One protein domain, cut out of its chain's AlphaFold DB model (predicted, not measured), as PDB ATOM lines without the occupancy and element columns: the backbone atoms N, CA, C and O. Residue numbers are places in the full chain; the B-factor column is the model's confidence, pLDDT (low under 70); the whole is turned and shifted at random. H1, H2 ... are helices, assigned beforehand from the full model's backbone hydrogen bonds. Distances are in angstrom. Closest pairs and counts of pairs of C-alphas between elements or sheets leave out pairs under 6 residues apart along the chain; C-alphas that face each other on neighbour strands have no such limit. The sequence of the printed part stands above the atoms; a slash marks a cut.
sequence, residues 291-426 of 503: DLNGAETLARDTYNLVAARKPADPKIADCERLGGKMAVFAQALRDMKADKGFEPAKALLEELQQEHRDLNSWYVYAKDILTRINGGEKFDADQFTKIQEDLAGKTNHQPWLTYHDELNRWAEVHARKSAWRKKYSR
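What this domain is: This is residues 291 to 426 of the 503 residues of an uncharacterized protein of Nonomuraea solani (UniProt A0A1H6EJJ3). Two groups of helices sit end to end in a long rod, with the long helix H4 running through both. At one end H1, H2 and H3 pack together beside the first part of H4; at the other, H5 and H6 form a hairpin and H6 packs on the later part of H4. The 136 printed residues hold six named helices, H1 to H6 in chain order, and no named strand; the class is all helix, an up-and-down bundle in which each helix runs against the one before it. The whole is loose, with a radius of gyration of the C-alphas of 19.2 A, and spans 67 by 22 by 21 A.

How they stand to each other: The hub is H1, residues 291 to 307. With residues 295 to 302 alone it touches H2, residues 313 to 322, in a hairpin; the closest C-alphas, of Thr 302 and Lys 315, are 5.9 A apart. H3, residues 324 to 337, forms a hairpin with H2, the C-alphas of Glu 320 and Ala 327 coming closest at 4.1 A. H4, residues 343 to 374, touches H1 with residues 345 to 356 alone, opposite ways at a shallow tilt of 22 degrees, closest at the C-alphas of Glu 296 and Gln 353, 6.5 A. H5, residues 381 to 391, is apart from H1. H6, residues 398 to 424, touches H4, the same way at a shallow tilt of 17 degrees; the C-alphas of Ile 373 and Ser 418 are closest, 7.3 A. In the six helices every O i to N i+4 pair is within hydrogen-bond range.

Where its parts are: H1 begins at C-alpha 291, (33.015, -36.130, -16.957). H4 is 46.4 A long and H6 39.1 A; H6 ends at C-alpha 424, (52.715, -14.588, -41.318).

The domain as a whole: The C-alphas of Asp 339 and Arg 426, the two farthest apart, are 67.3 A apart. The printed part has no cut and no long link. Fourteen residues have pLDDT under 70, among them 393 to 399.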
ATOM      1  N   ASP A 291      32.541 -35.627 -18.251       76.88
ATOM      2  CA  ASP A 291      33.015 -36.130 -16.957       76.88
ATOM      3  C   ASP A 291      32.773 -35.116 -15.827       76.88
ATOM      4  O   ASP A 291      32.400 -35.494 -14.718       76.88
ATOM      5  N   LEU A 292      32.890 -33.818 -16.136       79.94
ATOM      6  CA  LEU A 292      32.586 -32.708 -15.225       79.94
ATOM      7  C   LEU A 292      31.102 -32.720 -14.824       79.94
ATOM      8  O   LEU A 292      30.758 -32.684 -13.643       79.94
ATOM      9  N   ASN A 293      30.227 -32.824 -15.829       86.69
ATOM     10  CA  ASN A 293      28.779 -32.927 -15.683       86.69
ATOM     11  C   ASN A 293      28.384 -34.216 -14.955       86.69
ATOM     12  O   ASN A 293      27.467 -34.205 -14.134       86.69
ATOM     13  N   GLY A 294      29.081 -35.320 -15.238       88.62
ATOM     14  CA  GLY A 294      28.902 -36.599 -14.562       88.62
ATOM     15  C   GLY A 294      29.227 -36.520 -13.072       88.62
ATOM     16  O   GLY A 294      28.438 -36.998 -12.260       88.62
ATOM     17  N   ALA A 295      30.334 -35.869 -12.703       88.19
ATOM     18  CA  ALA A 295      30.733 -35.680 -11.311       88.19
ATOM     19  C   ALA A 295      29.750 -34.785 -10.536       88.19
ATOM     20  O   ALA A 295      29.323 -35.160  -9.444       88.19
ATOM     21  N   GLU A 296      29.331 -33.647 -11.107       93.56
ATOM     22  CA  GLU A 296      28.329 -32.769 -10.479       93.56
ATOM     23  C   GLU A 296      26.975 -33.475 -10.336       93.56
ATOM     24  O   GLU A 296      26.369 -33.445  -9.264       93.56
ATOM     25  N   THR A 297      26.533 -34.190 -11.377       95.00
ATOM     26  CA  THR A 297      25.283 -34.960 -11.337       95.00
ATOM     27  C   THR A 297      25.348 -36.058 -10.283       95.00
ATOM     28  O   THR A 297      24.403 -36.224  -9.515       95.00
ATOM     29  N   LEU A 298      26.470 -36.783 -10.199       94.94
ATOM     30  CA  LEU A 298      26.688 -37.786  -9.162       94.94
ATOM     31  C   LEU A 298      26.612 -37.153  -7.768       94.94
ATOM     32  O   LEU A 298      25.894 -37.680  -6.918       94.94
ATOM     33  N   ALA A 299      27.279 -36.020  -7.538       95.06
ATOM     34  CA  ALA A 299      27.260 -35.337  -6.247       95.06
ATOM     35  C   ALA A 299      25.835 -34.924  -5.839       95.06
ATOM     36  O   ALA A 299      25.358 -35.290  -4.759       95.06
ATOM     37  N   ARG A 300      25.127 -34.235  -6.743       97.38
ATOM     38  CA  ARG A 300      23.753 -33.756  -6.546       97.38
ATOM     39  C   ARG A 300      22.775 -34.899  -6.289       97.38
ATOM     40  O   ARG A 300      22.002 -34.847  -5.333       97.38
ATOM     41  N   ASP A 301      22.812 -35.945  -7.110       97.25
ATOM     42  CA  ASP A 301      21.935 -37.106  -6.949       97.25
ATOM     43  C   ASP A 301      22.178 -37.818  -5.618       97.25
ATOM     44  O   ASP A 301      21.229 -38.225  -4.944       97.25
ATOM     45  N   THR A 302      23.447 -37.976  -5.233       96.75
ATOM     46  CA  THR A 302      23.818 -38.657  -3.989       96.75
ATOM     47  C   THR A 302      23.334 -37.870  -2.778       96.75
ATOM     48  O   THR A 302      22.706 -38.452  -1.893       96.75
ATOM     49  N   TYR A 303      23.536 -36.548  -2.770       97.25
ATOM     50  CA  TYR A 303      22.996 -35.669  -1.733       97.25
ATOM     51  C   TYR A 303      21.478 -35.800  -1.610       97.25
ATOM     52  O   TYR A 303      20.968 -36.033  -0.518       97.25
ATOM     53  N   ASN A 304      20.755 -35.723  -2.732       96.56
ATOM     54  CA  ASN A 304      19.294 -35.803  -2.746       96.56
ATOM     55  C   ASN A 304      18.776 -37.139  -2.190       96.56
ATOM     56  O   ASN A 304      17.768 -37.163  -1.481       96.56
ATOM     57  N   LEU A 305      19.459 -38.254  -2.477       96.56
ATOM     58  CA  LEU A 305      19.109 -39.558  -1.909       96.56
ATOM     59  C   LEU A 305      19.333 -39.599  -0.394       96.56
ATOM     60  O   LEU A 305      18.434 -40.029   0.329       96.56
ATOM     61  N   VAL A 306      20.488 -39.127   0.090       95.06
ATOM     62  CA  VAL A 306      20.805 -39.101   1.530       95.06
ATOM     63  C   VAL A 306      19.851 -38.169   2.283       95.06
ATOM     64  O   VAL A 306      19.285 -38.571   3.299       95.06
ATOM     65  N   ALA A 307      19.581 -36.974   1.750       93.88
ATOM     66  CA  ALA A 307      18.624 -36.013   2.306       93.88
ATOM     67  C   ALA A 307      17.199 -36.579   2.388       93.88
ATOM     68  O   ALA A 307      16.495 -36.358   3.371       93.88
ATOM     69  N   ALA A 308      16.789 -37.373   1.394       95.50
ATOM     70  CA  ALA A 308      15.504 -38.068   1.385       95.50
ATOM     71  C   ALA A 308      15.494 -39.371   2.210       95.50
ATOM     72  O   ALA A 308      14.507 -40.108   2.157       95.50
ATOM     73  N   ARG A 309      16.579 -39.687   2.937       94.75
ATOM     74  CA  ARG A 309      16.770 -40.933   3.702       94.75
ATOM     75  C   ARG A 309      16.582 -42.203   2.858       94.75
ATOM     76  O   ARG A 309      16.089 -43.221   3.340       94.75
ATOM     77  N   LYS A 310      16.973 -42.149   1.583       96.12
ATOM     78  CA  LYS A 310      16.945 -43.281   0.644       96.12
ATOM     79  C   LYS A 310      18.307 -43.991   0.592       96.12
ATOM     80  O   LYS A 310      19.326 -43.377   0.915       96.12
ATOM     81  N   PRO A 311      18.364 -45.266   0.160       95.94
ATOM     82  CA  PRO A 311      19.632 -45.959  -0.058       95.94
ATOM     83  C   PRO A 311      20.519 -45.213  -1.068       95.94
ATOM     84  O   PRO A 311      20.090 -44.951  -2.192       95.94
ATOM     85  N   ALA A 312      21.749 -44.884  -0.667       97.00
ATOM     86  CA  ALA A 312      22.710 -44.126  -1.480       97.00
ATOM     87  C   ALA A 312      24.138 -44.707  -1.454       97.00
ATOM     88  O   ALA A 312      25.027 -44.157  -2.097       97.00
ATOM     89  N   ASP A 313      24.369 -45.813  -0.734       96.62
ATOM     90  CA  ASP A 313      25.717 -46.339  -0.460       96.62
ATOM     91  C   ASP A 313      26.562 -46.615  -1.718       96.62
ATOM     92  O   ASP A 313      27.736 -46.242  -1.708       96.62
ATOM     93  N   PRO A 314      26.008 -47.163  -2.823       97.31
ATOM     94  CA  PRO A 314      26.770 -47.314  -4.061       97.31
ATOM     95  C   PRO A 314      27.257 -45.971  -4.617       97.31
ATOM     96  O   PRO A 314      28.427 -45.836  -4.947       97.31
ATOM     97  N   LYS A 315      26.396 -44.945  -4.642       97.25
ATOM     98  CA  LYS A 315      26.775 -43.624  -5.157       97.25
ATOM     99  C   LYS A 315      27.757 -42.889  -4.234       97.25
ATOM    100  O   LYS A 315      28.633 -42.189  -4.725       97.25
ATOM    101  N   ILE A 316      27.664 -43.079  -2.913       97.12
ATOM    102  CA  ILE A 316      28.671 -42.570  -1.962       97.12
ATOM    103  C   ILE A 316      30.038 -43.201  -2.256       97.12
ATOM    104  O   ILE A 316      31.037 -42.487  -2.310       97.12
ATOM    105  N   ALA A 317      30.082 -44.516  -2.493       95.69
ATOM    106  CA  ALA A 317      31.313 -45.198  -2.887       95.69
ATOM    107  C   ALA A 317      31.833 -44.696  -4.246       95.69
ATOM    108  O   ALA A 317      33.040 -44.568  -4.429       95.69
ATOM    109  N   ASP A 318      30.949 -44.362  -5.187       94.31
ATOM    110  CA  ASP A 318      31.334 -43.750  -6.463       94.31
ATOM    111  C   ASP A 318      31.976 -42.369  -6.262       94.31
ATOM    112  O   ASP A 318      33.031 -42.110  -6.839       94.31
ATOM    113  N   CYS A 319      31.407 -41.513  -5.403       93.25
ATOM    114  CA  CYS A 319      32.018 -40.234  -5.023       93.25
ATOM    115  C   CYS A 319      33.404 -40.433  -4.388       93.25
ATOM    116  O   CYS A 319      34.350 -39.725  -4.721       93.25
ATOM    117  N   GLU A 320      33.543 -41.422  -3.505       93.38
ATOM    118  CA  GLU A 320      34.809 -41.757  -2.846       93.38
ATOM    119  C   GLU A 320      35.876 -42.216  -3.854       93.38
ATOM    120  O   GLU A 320      37.019 -41.763  -3.794       93.38
ATOM    121  N   ARG A 321      35.485 -43.034  -4.843       91.12
ATOM    122  CA  ARG A 321      36.368 -43.483  -5.935       91.12
ATOM    123  C   ARG A 321      36.871 -42.344  -6.823       91.12
ATOM    124  O   ARG A 321      37.949 -42.484  -7.393       91.12
ATOM    125  N   LEU A 322      36.128 -41.240  -6.944       86.50
ATOM    126  CA  LEU A 322      36.588 -40.051  -7.676       86.50
ATOM    127  C   LEU A 322      37.687 -39.269  -6.926       86.50
ATOM    128  O   LEU A 322      38.440 -38.530  -7.560       86.50
ATOM    129  N   GLY A 323      37.839 -39.475  -5.611       87.31
ATOM    130  CA  GLY A 323      38.914 -38.888  -4.805       87.31
ATOM    131  C   GLY A 323      38.732 -37.397  -4.486       87.31
ATOM    132  O   GLY A 323      37.658 -36.825  -4.662       87.31
ATOM    133  N   GLY A 324      39.788 -36.752  -3.968       87.31
ATOM    134  CA  GLY A 324      39.833 -35.305  -3.690       87.31
ATOM    135  C   GLY A 324      38.613 -34.770  -2.923       87.31
ATOM    136  O   GLY A 324      38.174 -35.366  -1.939       87.31
ATOM    137  N   LYS A 325      38.036 -33.655  -3.395       88.94
ATOM    138  CA  LYS A 325      36.835 -33.045  -2.794       88.94
ATOM    139  C   LYS A 325      35.597 -33.953  -2.841       88.94
ATOM    140  O   LYS A 325      34.799 -33.914  -1.908       88.94
ATOM    141  N   MET A 326      35.461 -34.825  -3.845       91.50
ATOM    142  CA  MET A 326      34.361 -35.800  -3.906       91.50
ATOM    143  C   MET A 326      34.457 -36.866  -2.810       91.50
ATOM    144  O   MET A 326      33.428 -37.272  -2.274       91.50
ATOM    145  N   ALA A 327      35.666 -37.269  -2.405       91.94
ATOM    146  CA  ALA A 327      35.855 -38.166  -1.263       91.94
ATOM    147  C   ALA A 327      35.544 -37.477   0.078       91.94
ATOM    148  O   ALA A 327      34.887 -38.069   0.934       91.94
ATOM    149  N   VAL A 328      35.932 -36.205   0.241       92.62
ATOM    150  CA  VAL A 328      35.544 -35.396   1.418       92.62
ATOM    151  C   VAL A 328      34.021 -35.237   1.484       92.62
ATOM    152  O   VAL A 328      33.415 -35.414   2.540       92.62
ATOM    153  N   PHE A 329      33.385 -34.985   0.341       95.19
ATOM    154  CA  PHE A 329      31.933 -34.926   0.213       95.19
ATOM    155  C   PHE A 329      31.260 -36.274   0.521       95.19
ATOM    156  O   PHE A 329      30.280 -36.311   1.263       95.19
ATOM    157  N   ALA A 330      31.811 -37.393   0.039       96.00
ATOM    158  CA  ALA A 330      31.338 -38.738   0.376       96.00
ATOM    159  C   ALA A 330      31.382 -38.994   1.892       96.00
ATOM    160  O   ALA A 330      30.425 -39.526   2.457       96.00
ATOM    161  N   GLN A 331      32.453 -38.564   2.564       96.38
ATOM    162  CA  GLN A 331      32.569 -38.660   4.016       96.38
ATOM    163  C   GLN A 331      31.518 -37.794   4.731       96.38
ATOM    164  O   GLN A 331      30.820 -38.293   5.614       96.38
ATOM    165  N   ALA A 332      31.318 -36.547   4.294       95.75
ATOM    166  CA  ALA A 332      30.279 -35.671   4.839       95.75
ATOM    167  C   ALA A 332      28.861 -36.257   4.669       95.75
ATOM    168  O   ALA A 332      28.026 -36.141   5.565       95.75
ATOM    169  N   LEU A 333      28.589 -36.951   3.558       96.50
ATOM    170  CA  LEU A 333      27.328 -37.667   3.334       96.50
ATOM    171  C   LEU A 333      27.145 -38.861   4.284       96.50
ATOM    172  O   LEU A 333      26.027 -39.116   4.737       96.50
ATOM    173  N   ARG A 334      28.221 -39.589   4.617       96.56
ATOM    174  CA  ARG A 334      28.173 -40.661   5.630       96.56
ATOM    175  C   ARG A 334      27.857 -40.093   7.014       96.56
ATOM    176  O   ARG A 334      27.027 -40.661   7.720       96.56
ATOM    177  N   ASP A 335      28.471 -38.970   7.376       95.12
ATOM    178  CA  ASP A 335      28.199 -38.285   8.641       95.12
ATOM    179  C   ASP A 335      26.760 -37.747   8.703       95.12
ATOM    180  O   ASP A 335      26.082 -37.922   9.717       95.12
ATOM    181  N   MET A 336      26.247 -37.205   7.595       94.25
ATOM    182  CA  MET A 336      24.845 -36.803   7.461       94.25
ATOM    183  C   MET A 336      23.884 -37.991   7.644       94.25
ATOM    184  O   MET A 336      22.888 -37.867   8.354       94.25
ATOM    185  N   LYS A 337      24.190 -39.159   7.057       93.75
ATOM    186  CA  LYS A 337      23.404 -40.397   7.229       93.75
ATOM    187  C   LYS A 337      23.408 -40.901   8.681       93.75
ATOM    188  O   LYS A 337      22.466 -41.573   9.089       93.75
ATOM    189  N   ALA A 338      24.444 -40.568   9.451       92.81
ATOM    190  CA  ALA A 338      24.564 -40.858  10.880       92.81
ATOM    191  C   ALA A 338      23.950 -39.764  11.785       92.81
ATOM    192  O   ALA A 338      24.287 -39.701  12.966       92.81
ATOM    193  N   ASP A 339      23.088 -38.896  11.236       90.50
ATOM    194  CA  ASP A 339      22.414 -37.781  11.921       90.50
ATOM    195  C   ASP A 339      23.376 -36.757  12.578       90.50
ATOM    196  O   ASP A 339      23.005 -36.047  13.512       90.50
ATOM    197  N   LYS A 340      24.608 -36.603  12.065       90.00
ATOM    198  CA  LYS A 340      25.588 -35.613  12.572       90.00
ATOM    199  C   LYS A 340      25.431 -34.201  11.986       90.00
ATOM    200  O   LYS A 340      26.310 -33.359  12.160       90.00
ATOM    201  N   GLY A 341      24.319 -33.930  11.302       88.06
ATOM    202  CA  GLY A 341      24.028 -32.653  10.643       88.06
ATOM    203  C   GLY A 341      24.259 -32.677   9.128       88.06
ATOM    204  O   GLY A 341      25.052 -33.458   8.610       88.06
ATOM    205  N   PHE A 342      23.525 -31.825   8.406       93.44
ATOM    206  CA  PHE A 342      23.526 -31.773   6.936       93.44
ATOM    207  C   PHE A 342      24.396 -30.646   6.359       93.44
ATOM    208  O   PHE A 342      24.761 -30.694   5.185       93.44
ATOM    209  N   GLU A 343      24.750 -29.647   7.174       94.38
ATOM    210  CA  GLU A 343      25.431 -28.430   6.716       94.38
ATOM    211  C   GLU A 343      26.788 -28.684   6.036       94.38
ATOM    212  O   GLU A 343      27.006 -28.116   4.967       94.38
ATOM    213  N   PRO A 344      27.682 -29.572   6.532       94.56
ATOM    214  CA  PRO A 344      28.958 -29.820   5.856       94.56
ATOM    215  C   PRO A 344      28.793 -30.412   4.449       94.56
ATOM    216  O   PRO A 344      29.476 -29.999   3.516       94.56
ATOM    217  N   ALA A 345      27.864 -31.361   4.280       94.56
ATOM    218  CA  ALA A 345      27.593 -31.976   2.981       94.56
ATOM    219  C   ALA A 345      26.955 -30.970   2.013       94.56
ATOM    220  O   ALA A 345      27.323 -30.925   0.842       94.56
ATOM    221  N   LYS A 346      26.031 -30.140   2.507       96.25
ATOM    222  CA  LYS A 346      25.389 -29.089   1.716       96.25
ATOM    223  C   LYS A 346      26.399 -28.040   1.242       96.25
ATOM    224  O   LYS A 346      26.429 -27.747   0.052       96.25
ATOM    225  N   ALA A 347      27.248 -27.536   2.139       93.94
ATOM    226  CA  ALA A 347      28.281 -26.557   1.804       93.94
ATOM    227  C   ALA A 347      29.258 -27.098   0.747       93.94
ATOM    228  O   ALA A 347      29.546 -26.416  -0.233       93.94
ATOM    229  N   LEU A 348      29.700 -28.353   0.892       93.25
ATOM    230  CA  LEU A 348      30.551 -29.006  -0.106       93.25
ATOM    231  C   LEU A 348      29.836 -29.190  -1.450       93.25
ATOM    232  O   LEU A 348      30.458 -28.991  -2.487       93.25
ATOM    233  N   LEU A 349      28.544 -29.538  -1.468       95.38
ATOM    234  CA  LEU A 349      27.779 -29.610  -2.718       95.38
ATOM    235  C   LEU A 349      27.701 -28.243  -3.411       95.38
ATOM    236  O   LEU A 349      27.914 -28.163  -4.617       95.38
ATOM    237  N   GLU A 350      27.402 -27.179  -2.664       93.62
ATOM    238  CA  GLU A 350      27.328 -25.813  -3.197       93.62
ATOM    239  C   GLU A 350      28.677 -25.357  -3.768       93.62
ATOM    240  O   GLU A 350      28.716 -24.778  -4.857       93.62
ATOM    241  N   GLU A 351      29.777 -25.680  -3.084       90.69
ATOM    242  CA  GLU A 351      31.141 -25.435  -3.552       90.69
ATOM    243  C   GLU A 351      31.441 -26.215  -4.840       90.69
ATOM    244  O   GLU A 351      31.870 -25.621  -5.829       90.69
ATOM    245  N   LEU A 352      31.123 -27.518  -4.872       89.88
ATOM    246  CA  LEU A 352      31.326 -28.357  -6.053       89.88
ATOM    247  C   LEU A 352      30.545 -27.821  -7.270       89.88
ATOM    248  O   LEU A 352      31.034 -27.823  -8.401       89.88
ATOM    249  N   GLN A 353      29.316 -27.355  -7.044       92.12
ATOM    250  CA  GLN A 353      28.474 -26.761  -8.080       92.12
ATOM    251  C   GLN A 353      28.988 -25.399  -8.545       92.12
ATOM    252  O   GLN A 353      28.833 -25.060  -9.719       92.12
ATOM    253  N   GLN A 354      29.571 -24.604  -7.647       88.56
ATOM    254  CA  GLN A 354      30.180 -23.330  -8.009       88.56
ATOM    255  C   GLN A 354      31.425 -23.543  -8.873       88.56
ATOM    256  O   GLN A 354      31.510 -22.953  -9.947       88.56
ATOM    257  N   GLU A 355      32.322 -24.448  -8.479       85.62
ATOM    258  CA  GLU A 355      33.509 -24.798  -9.270       85.62
ATOM    259  C   GLU A 355      33.129 -25.356 -10.647       85.62
ATOM    260  O   GLU A 355      33.721 -24.979 -11.659       85.62
ATOM    261  N   HIS A 356      32.090 -26.198 -10.716       87.25
ATOM    262  CA  HIS A 356      31.535 -26.678 -11.985       87.25
ATOM    263  C   HIS A 356      31.052 -25.528 -12.882       87.25
ATOM    264  O   HIS A 356      31.426 -25.473 -14.057       87.25
ATOM    265  N   ARG A 357      30.263 -24.588 -12.338       87.88
ATOM    266  CA  ARG A 357      29.776 -23.410 -13.077       87.88
ATOM    267  C   ARG A 357      30.923 -22.544 -13.585       87.88
ATOM    268  O   ARG A 357      30.885 -22.134 -14.745       87.88
ATOM    269  N   ASP A 358      31.923 -22.298 -12.744       82.56
ATOM    270  CA  ASP A 358      33.078 -21.477 -13.093       82.56
ATOM    271  C   ASP A 358      33.879 -22.131 -14.225       82.56
ATOM    272  O   ASP A 358      34.101 -21.505 -15.261       82.56
ATOM    273  N   LEU A 359      34.219 -23.420 -14.103       79.88
ATOM    274  CA  LEU A 359      34.935 -24.167 -15.148       79.88
ATOM    275  C   LEU A 359      34.156 -24.232 -16.469       79.88
ATOM    276  O   LEU A 359      34.743 -24.088 -17.544       79.88
ATOM    277  N   ASN A 360      32.834 -24.411 -16.408       83.56
ATOM    278  CA  ASN A 360      31.979 -24.385 -17.592       83.56
ATOM    279  C   ASN A 360      31.950 -22.991 -18.246       83.56
ATOM    280  O   ASN A 360      32.041 -22.881 -19.468       83.56
ATOM    281  N   SER A 361      31.865 -21.922 -17.451       82.69
ATOM    282  CA  SER A 361      31.917 -20.549 -17.963       82.69
ATOM    283  C   SER A 361      33.244 -20.273 -18.673       82.69
ATOM    284  O   SER A 361      33.234 -19.755 -19.792       82.69
ATOM    285  N   TRP A 362      34.365 -20.701 -18.087       79.00
ATOM    286  CA  TRP A 362      35.688 -20.572 -18.699       79.00
ATOM    287  C   TRP A 362      35.830 -21.371 -19.990       79.00
ATOM    288  O   TRP A 362      36.393 -20.864 -20.959       79.00
ATOM    289  N   TYR A 363      35.278 -22.583 -20.049       80.25
ATOM    290  CA  TYR A 363      35.253 -23.372 -21.280       80.25
ATOM    291  C   TYR A 363      34.503 -22.671 -22.410       80.25
ATOM    292  O   TYR A 363      35.027 -22.541 -23.517       80.25
ATOM    293  N   VAL A 364      33.280 -22.206 -22.132       83.00
ATOM    294  CA  VAL A 364      32.452 -21.498 -23.117       83.00
ATOM    295  C   VAL A 364      33.178 -20.253 -23.614       83.00
ATOM    296  O   VAL A 364      33.229 -20.010 -24.817       83.00
ATOM    297  N   TYR A 365      33.790 -19.509 -22.698       80.62
ATOM    298  CA  TYR A 365      34.561 -18.320 -23.022       80.62
ATOM    299  C   TYR A 365      35.799 -18.621 -23.877       80.62
ATOM    300  O   TYR A 365      36.008 -17.980 -24.905       80.62
ATOM    301  N   ALA A 366      36.593 -19.633 -23.518       74.44
ATOM    302  CA  ALA A 366      37.756 -20.033 -24.303       74.44
ATOM    303  C   ALA A 366      37.348 -20.510 -25.711       74.44
ATOM    304  O   ALA A 366      37.975 -20.144 -26.706       74.44
ATOM    305  N   LYS A 367      36.243 -21.260 -25.820       79.06
ATOM    306  CA  LYS A 367      35.656 -21.686 -27.099       79.06
ATOM    307  C   LYS A 367      35.177 -20.506 -27.954       79.06
ATOM    308  O   LYS A 367      35.376 -20.525 -29.172       79.06
ATOM    309  N   ASP A 368      34.567 -19.492 -27.346       81.81
ATOM    310  CA  ASP A 368      34.154 -18.261 -28.031       81.81
ATOM    311  C   ASP A 368      35.363 -17.495 -28.586       81.81
ATOM    312  O   ASP A 368      35.411 -17.208 -29.784       81.81
ATOM    313  N   ILE A 369      36.394 -17.280 -27.758       74.38
ATOM    314  CA  ILE A 369      37.658 -16.652 -28.174       74.38
ATOM    315  C   ILE A 369      38.243 -17.373 -29.392       74.38
ATOM    316  O   ILE A 369      38.626 -16.731 -30.369       74.38
ATOM    317  N   LEU A 370      38.275 -18.707 -29.390       70.06
ATOM    318  CA  LEU A 370      38.788 -19.450 -30.540       70.06
ATOM    319  C   LEU A 370      37.915 -19.342 -31.784       70.06
ATOM    320  O   LEU A 370      38.441 -19.282 -32.896       70.06
ATOM    321  N   THR A 371      36.596 -19.336 -31.613       77.19
ATOM    322  CA  THR A 371      35.658 -19.150 -32.724       77.19
ATOM    323  C   THR A 371      35.902 -17.794 -33.382       77.19
ATOM    324  O   THR A 371      36.038 -17.721 -34.603       77.19
ATOM    325  N   ARG A 372      36.078 -16.746 -32.572       78.31
ATOM    326  CA  ARG A 372      36.421 -15.393 -33.022       78.31
ATOM    327  C   ARG A 372      37.776 -15.337 -33.732       78.31
ATOM    328  O   ARG A 372      37.862 -14.786 -34.826       78.31
ATOM    329  N   ILE A 373      38.814 -15.974 -33.184       67.00
ATOM    330  CA  ILE A 373      40.144 -16.057 -33.821       67.00
ATOM    331  C   ILE A 373      40.075 -16.773 -35.170       67.00
ATOM    332  O   ILE A 373      40.680 -16.330 -36.144       67.00
ATOM    333  N   ASN A 374      39.330 -17.877 -35.255       67.12
ATOM    334  CA  ASN A 374      39.114 -18.575 -36.521       67.12
ATOM    335  C   ASN A 374      38.293 -17.734 -37.512       67.12
ATOM    336  O   ASN A 374      38.467 -17.891 -38.717       67.12
ATOM    337  N   GLY A 375      37.463 -16.813 -37.015       73.88
ATOM    338  CA  GLY A 375      36.794 -15.765 -37.792       73.88
ATOM    339  C   GLY A 375      37.683 -14.571 -38.169       73.88
ATOM    340  O   GLY A 375      37.191 -13.634 -38.791       73.88
ATOM    341  N   GLY A 376      38.974 -14.591 -37.821       66.31
ATOM    342  CA  GLY A 376      39.945 -13.550 -38.171       66.31
ATOM    343  C   GLY A 376      40.126 -12.450 -37.122       66.31
ATOM    344  O   GLY A 376      40.872 -11.500 -37.368       66.31
ATOM    345  N   GLU A 377      39.492 -12.549 -35.950       75.44
ATOM    346  CA  GLU A 377      39.771 -11.607 -34.869       75.44
ATOM    347  C   GLU A 377      41.184 -11.774 -34.295       75.44
ATOM    348  O   GLU A 377      41.758 -12.866 -34.250       75.44
ATOM    349  N   LYS A 378      41.752 -10.662 -33.812       69.38
ATOM    350  CA  LYS A 378      43.051 -10.679 -33.135       69.38
ATOM    351  C   LYS A 378      42.939 -11.429 -31.810       69.38
ATOM    352  O   LYS A 378      42.088 -11.110 -30.987       69.38
ATOM    353  N   PHE A 379      43.863 -12.361 -31.589       71.69
ATOM    354  CA  PHE A 379      44.069 -12.956 -30.273       71.69
ATOM    355  C   PHE A 379      44.534 -11.903 -29.267       71.69
ATOM    356  O   PHE A 379      45.489 -11.164 -29.532       71.69
ATOM    357  N   ASP A 380      43.853 -11.870 -28.127       76.31
ATOM    358  CA  ASP A 380      44.191 -11.062 -26.965       76.31
ATOM    359  C   ASP A 380      44.931 -11.950 -25.951       76.31
ATOM    360  O   ASP A 380      44.333 -12.753 -25.230       76.31
ATOM    361  N   ALA A 381      46.262 -11.845 -25.959       71.25
ATOM    362  CA  ALA A 381      47.129 -12.629 -25.084       71.25
ATOM    363  C   ALA A 381      46.952 -12.264 -23.602       71.25
ATOM    364  O   ALA A 381      47.138 -13.126 -22.742       71.25
ATOM    365  N   ASP A 382      46.554 -11.028 -23.297       76.50
ATOM    366  CA  ASP A 382      46.367 -10.557 -21.924       76.50
ATOM    367  C   ASP A 382      45.052 -11.098 -21.363       76.50
ATOM    368  O   ASP A 382      45.014 -11.667 -20.270       76.50
ATOM    369  N   GLN A 383      43.978 -11.012 -22.157       74.19
ATOM    370  CA  GLN A 383      42.686 -11.629 -21.849       74.19
ATOM    371  C   GLN A 383      42.840 -13.132 -21.600       74.19
ATOM    372  O   GLN A 383      42.175 -13.682 -20.727       74.19
ATOM    373  N   PHE A 384      43.731 -13.779 -22.347       70.81
ATOM    374  CA  PHE A 384      44.028 -15.192 -22.211       70.81
ATOM    375  C   PHE A 384      44.873 -15.530 -20.976       70.81
ATOM    376  O   PHE A 384      44.532 -16.449 -20.235       70.81
ATOM    377  N   THR A 385      45.940 -14.772 -20.719       74.56
ATOM    378  CA  THR A 385      46.777 -14.926 -19.514       74.56
ATOM    379  C   THR A 385      45.924 -14.789 -18.258       74.56
ATOM    380  O   THR A 385      46.023 -15.603 -17.345       74.56
ATOM    381  N   LYS A 386      44.982 -13.840 -18.266       76.19
ATOM    382  CA  LYS A 386      44.015 -13.669 -17.186       76.19
ATOM    383  C   LYS A 386      43.149 -14.912 -16.956       76.19
ATOM    384  O   LYS A 386      42.891 -15.241 -15.809       76.19
ATOM    385  N   ILE A 387      42.733 -15.631 -18.008       70.94
ATOM    386  CA  ILE A 387      42.023 -16.918 -17.853       70.94
ATOM    387  C   ILE A 387      42.910 -17.917 -17.109       70.94
ATOM    388  O   ILE A 387      42.436 -18.577 -16.191       70.94
ATOM    389  N   GLN A 388      44.187 -18.034 -17.490       70.88
ATOM    390  CA  GLN A 388      45.118 -18.970 -16.849       70.88
ATOM    391  C   GLN A 388      45.321 -18.629 -15.367       70.88
ATOM    392  O   GLN A 388      45.264 -19.517 -14.519       70.88
ATOM    393  N   GLU A 389      45.502 -17.348 -15.047       79.38
ATOM    394  CA  GLU A 389      45.614 -16.855 -13.670       79.38
ATOM    395  C   GLU A 389      44.322 -17.080 -12.875       79.38
ATOM    396  O   GLU A 389      44.369 -17.548 -11.738       79.38
ATOM    397  N   ASP A 390      43.164 -16.810 -13.482       72.00
ATOM    398  CA  ASP A 390      41.855 -17.003 -12.860       72.00
ATOM    399  C   ASP A 390      41.508 -18.484 -12.669       72.00
ATOM    400  O   ASP A 390      40.638 -18.796 -11.857       72.00
ATOM    401  N   LEU A 391      42.139 -19.394 -13.405       66.88
ATOM    402  CA  LEU A 391      41.977 -20.840 -13.271       66.88
ATOM    403  C   LEU A 391      42.971 -21.450 -12.264       66.88
ATOM    404  O   LEU A 391      42.650 -22.442 -11.598       66.88
ATOM    405  N   ALA A 392      44.142 -20.831 -12.101       71.38
ATOM    406  CA  ALA A 392      45.202 -21.313 -11.230       71.38
ATOM    407  C   ALA A 392      44.737 -21.442  -9.769       71.38
ATOM    408  O   ALA A 392      44.214 -20.512  -9.157       71.38
ATOM    409  N   GLY A 393      44.942 -22.626  -9.186       68.00
ATOM    410  CA  GLY A 393      44.633 -22.892  -7.777       68.00
ATOM    411  C   GLY A 393      43.140 -22.971  -7.435       68.00
ATOM    412  O   GLY A 393      42.813 -23.154  -6.264       68.00
ATOM    413  N   LYS A 394      42.232 -22.881  -8.419       67.31
ATOM    414  CA  LYS A 394      40.778 -22.947  -8.186       67.31
ATOM    415  C   LYS A 394      40.201 -24.353  -8.084       67.31
ATOM    416  O   LYS A 394      39.003 -24.490  -7.883       67.31
ATOM    417  N   THR A 395      41.011 -25.399  -8.237       64.75
ATOM    418  CA  THR A 395      40.523 -26.780  -8.149       64.75
ATOM    419  C   THR A 395      41.511 -27.648  -7.378       64.75
ATOM    420  O   THR A 395      42.724 -27.494  -7.496       64.75
ATOM    421  N   ASN A 396      40.996 -28.564  -6.562       65.75
ATOM    422  CA  ASN A 396      41.787 -29.547  -5.808       65.75
ATOM    423  C   ASN A 396      41.270 -30.985  -6.013       65.75
ATOM    424  O   ASN A 396      41.567 -31.890  -5.232       65.75
ATOM    425  N   HIS A 397      40.458 -31.195  -7.052       68.94
ATOM    426  CA  HIS A 397      39.809 -32.463  -7.367       68.94
ATOM    427  C   HIS A 397      40.336 -33.012  -8.691       68.94
ATOM    428  O   HIS A 397      40.432 -32.275  -9.667       68.94
ATOM    429  N   GLN A 398      40.647 -34.308  -8.741       69.38
ATOM    430  CA  GLN A 398      41.419 -34.893  -9.838       69.38
ATOM    431  C   GLN A 398      40.760 -34.724 -11.227       69.38
ATOM    432  O   GLN A 398      41.447 -34.261 -12.136       69.38
ATOM    433  N   PRO A 399      39.450 -34.989 -11.425       67.12
ATOM    434  CA  PRO A 399      38.747 -34.650 -12.667       67.12
ATOM    435  C   PRO A 399      38.831 -33.175 -13.077       67.12
ATOM    436  O   PRO A 399      38.955 -32.875 -14.261       67.12
ATOM    437  N   TRP A 400      38.788 -32.250 -12.117       71.56
ATOM    438  CA  TRP A 400      38.855 -30.813 -12.394       71.56
ATOM    439  C   TRP A 400      40.260 -30.323 -12.671       71.56
ATOM    440  O   TRP A 400      40.425 -29.536 -13.591       71.56
ATOM    441  N   LEU A 401      41.257 -30.844 -11.960       71.25
ATOM    442  CA  LEU A 401      42.670 -30.617 -12.248       71.25
ATOM    443  C   LEU A 401      43.023 -31.135 -13.643       71.25
ATOM    444  O   LEU A 401      43.605 -30.416 -14.441       71.25
ATOM    445  N   THR A 402      42.574 -32.345 -13.981       72.44
ATOM    446  CA  THR A 402      42.809 -32.928 -15.309       72.44
ATOM    447  C   THR A 402      42.159 -32.079 -16.408       72.44
ATOM    448  O   THR A 402      42.780 -31.802 -17.432       72.44
ATOM    449  N   TYR A 403      40.920 -31.624 -16.189       72.19
ATOM    450  CA  TYR A 403      40.223 -30.739 -17.121       72.19
ATOM    451  C   TYR A 403      40.893 -29.363 -17.243       72.19
ATOM    452  O   TYR A 403      41.048 -28.844 -18.345       72.19
ATOM    453  N   HIS A 404      41.310 -28.790 -16.118       73.62
ATOM    454  CA  HIS A 404      42.037 -27.530 -16.029       73.62
ATOM    455  C   HIS A 404      43.356 -27.583 -16.807       73.62
ATOM    456  O   HIS A 404      43.624 -26.708 -17.631       73.62
ATOM    457  N   ASP A 405      44.157 -28.623 -16.587       79.50
ATOM    458  CA  ASP A 405      45.450 -28.800 -17.244       79.50
ATOM    459  C   ASP A 405      45.276 -28.982 -18.751       79.50
ATOM    460  O   ASP A 405      46.010 -28.391 -19.543       79.50
ATOM    461  N   GLU A 406      44.255 -29.731 -19.164       79.88
ATOM    462  CA  GLU A 406      43.911 -29.901 -20.571       79.88
ATOM    463  C   GLU A 406      43.406 -28.606 -21.213       79.88
ATOM    464  O   GLU A 406      43.782 -28.316 -22.350       79.88
ATOM    465  N   LEU A 407      42.605 -27.808 -20.497       73.94
ATOM    466  CA  LEU A 407      42.166 -26.500 -20.969       73.94
ATOM    467  C   LEU A 407      43.377 -25.584 -21.154       73.94
ATOM    468  O   LEU A 407      43.540 -25.051 -22.242       73.94
ATOM    469  N   ASN A 408      44.273 -25.475 -20.167       77.69
ATOM    470  CA  ASN A 408      45.501 -24.676 -20.275       77.69
ATOM    471  C   ASN A 408      46.386 -25.120 -21.443       77.69
ATOM    472  O   ASN A 408      46.813 -24.292 -22.247       77.69
ATOM    473  N   ARG A 409      46.615 -26.429 -21.566       84.69
ATOM    474  CA  ARG A 409      47.387 -27.042 -22.648       84.69
ATOM    475  C   ARG A 409      46.825 -26.677 -24.019       84.69
ATOM    476  O   ARG A 409      47.538 -26.153 -24.875       84.69
ATOM    477  N   TRP A 410      45.546 -26.975 -24.233       81.12
ATOM    478  CA  TRP A 410      44.836 -26.712 -25.483       81.12
ATOM    479  C   TRP A 410      44.902 -25.231 -25.854       81.12
ATOM    480  O   TRP A 410      45.205 -24.847 -26.986       81.12
ATOM    481  N   ALA A 411      44.670 -24.394 -24.861       76.12
ATOM    482  CA  ALA A 411      44.579 -22.969 -24.998       76.12
ATOM    483  C   ALA A 411      45.974 -22.363 -25.340       76.12
ATOM    484  O   ALA A 411      46.071 -21.530 -26.244       76.12
ATOM    485  N   GLU A 412      47.072 -22.850 -24.740       81.88
ATOM    486  CA  GLU A 412      48.448 -22.452 -25.096       81.88
ATOM    487  C   GLU A 412      48.814 -22.840 -26.539       81.88
ATOM    488  O   GLU A 412      49.380 -22.027 -27.281       81.88
ATOM    489  N   VAL A 413      48.447 -24.054 -26.978       82.69
ATOM    490  CA  VAL A 413      48.630 -24.481 -28.378       82.69
ATOM    491  C   VAL A 413      47.941 -23.490 -29.323       82.69
ATOM    492  O   VAL A 413      48.532 -23.055 -30.314       82.69
ATOM    493  N   HIS A 414      46.713 -23.074 -29.013       78.50
ATOM    494  CA  HIS A 414      45.975 -22.116 -29.833       78.50
ATOM    495  C   HIS A 414      46.546 -20.691 -29.801       78.50
ATOM    496  O   HIS A 414      46.565 -20.029 -30.843       78.50
ATOM    497  N   ALA A 415      47.054 -20.232 -28.657       78.69
ATOM    498  CA  ALA A 415      47.709 -18.933 -28.531       78.69
ATOM    499  C   ALA A 415      48.938 -18.836 -29.452       78.69
ATOM    500  O   ALA A 415      49.063 -17.898 -30.243       78.69
ATOM    501  N   ARG A 416      49.799 -19.863 -29.426       82.31
ATOM    502  CA  ARG A 416      50.988 -19.976 -30.289       82.31
ATOM    503  C   ARG A 416      50.626 -19.991 -31.774       82.31
ATOM    504  O   ARG A 416      51.214 -19.258 -32.570       82.31
ATOM    505  N   LYS A 417      49.606 -20.773 -32.140       78.75
ATOM    506  CA  LYS A 417      49.068 -20.827 -33.507       78.75
ATOM    507  C   LYS A 417      48.567 -19.463 -33.982       78.75
ATOM    508  O   LYS A 417      48.888 -19.033 -35.088       78.75
ATOM    509  N   SER A 418      47.819 -18.756 -33.137       74.88
ATOM    510  CA  SER A 418      47.289 -17.435 -33.472       74.88
ATOM    511  C   SER A 418      48.389 -16.378 -33.607       74.88
ATOM    512  O   SER A 418      48.382 -15.603 -34.565       74.88
ATOM    513  N   ALA A 419      49.384 -16.383 -32.711       78.31
ATOM    514  CA  ALA A 419      50.553 -15.509 -32.813       78.31
ATOM    515  C   ALA A 419      51.299 -15.718 -34.143       78.31
ATOM    516  O   ALA A 419      51.604 -14.747 -34.839       78.31
ATOM    517  N   TRP A 420      51.498 -16.979 -34.542       83.31
ATOM    518  CA  TRP A 420      52.086 -17.326 -35.834       83.31
ATOM    519  C   TRP A 420      51.236 -16.813 -37.009       83.31
ATOM    520  O   TRP A 420      51.761 -16.148 -37.903       83.31
ATOM    521  N   ARG A 421      49.910 -17.036 -36.996       75.19
ATOM    522  CA  ARG A 421      49.003 -16.519 -38.042       75.19
ATOM    523  C   ARG A 421      49.082 -15.001 -38.142       75.19
ATOM    524  O   ARG A 421      49.195 -14.473 -39.241       75.19
ATOM    525  N   LYS A 422      49.073 -14.287 -37.019       74.88
ATOM    526  CA  LYS A 422      49.178 -12.822 -36.999       74.88
ATOM    527  C   LYS A 422      50.491 -12.327 -37.614       74.88
ATOM    528  O   LYS A 422      50.491 -11.273 -38.245       74.88
ATOM    529  N   LYS A 423      51.589 -13.067 -37.427       76.56
ATOM    530  CA  LYS A 423      52.908 -12.723 -37.974       76.56
ATOM    531  C   LYS A 423      52.998 -12.985 -39.480       76.56
ATOM    532  O   LYS A 423      53.535 -12.148 -40.197       76.56
ATOM    533  N   TYR A 424      52.453 -14.107 -39.957       78.31
ATOM    534  CA  TYR A 424      52.715 -14.588 -41.318       78.31
ATOM    535  C   TYR A 424      51.521 -14.595 -42.270       78.31
ATOM    536  O   TYR A 424      51.743 -14.656 -43.472       78.31
ATOM    537  N   SER A 425      50.273 -14.547 -41.798       67.19
ATOM    538  CA  SER A 425      49.087 -14.539 -42.667       67.19
ATOM    539  C   SER A 425      48.610 -13.109 -42.945       67.19
ATOM    540  O   SER A 425      48.312 -12.348 -42.025       67.19
ATOM    541  N   ARG A 426      48.526 -12.734 -44.226       60.22
ATOM    542  CA  ARG A 426      47.721 -11.600 -44.710       60.22
ATOM    543  C   ARG A 426      46.543 -12.123 -45.533       60.22
ATOM    544  O   ARG A 426      46.536 -13.282 -45.938       60.22
TER     545      ARG A 426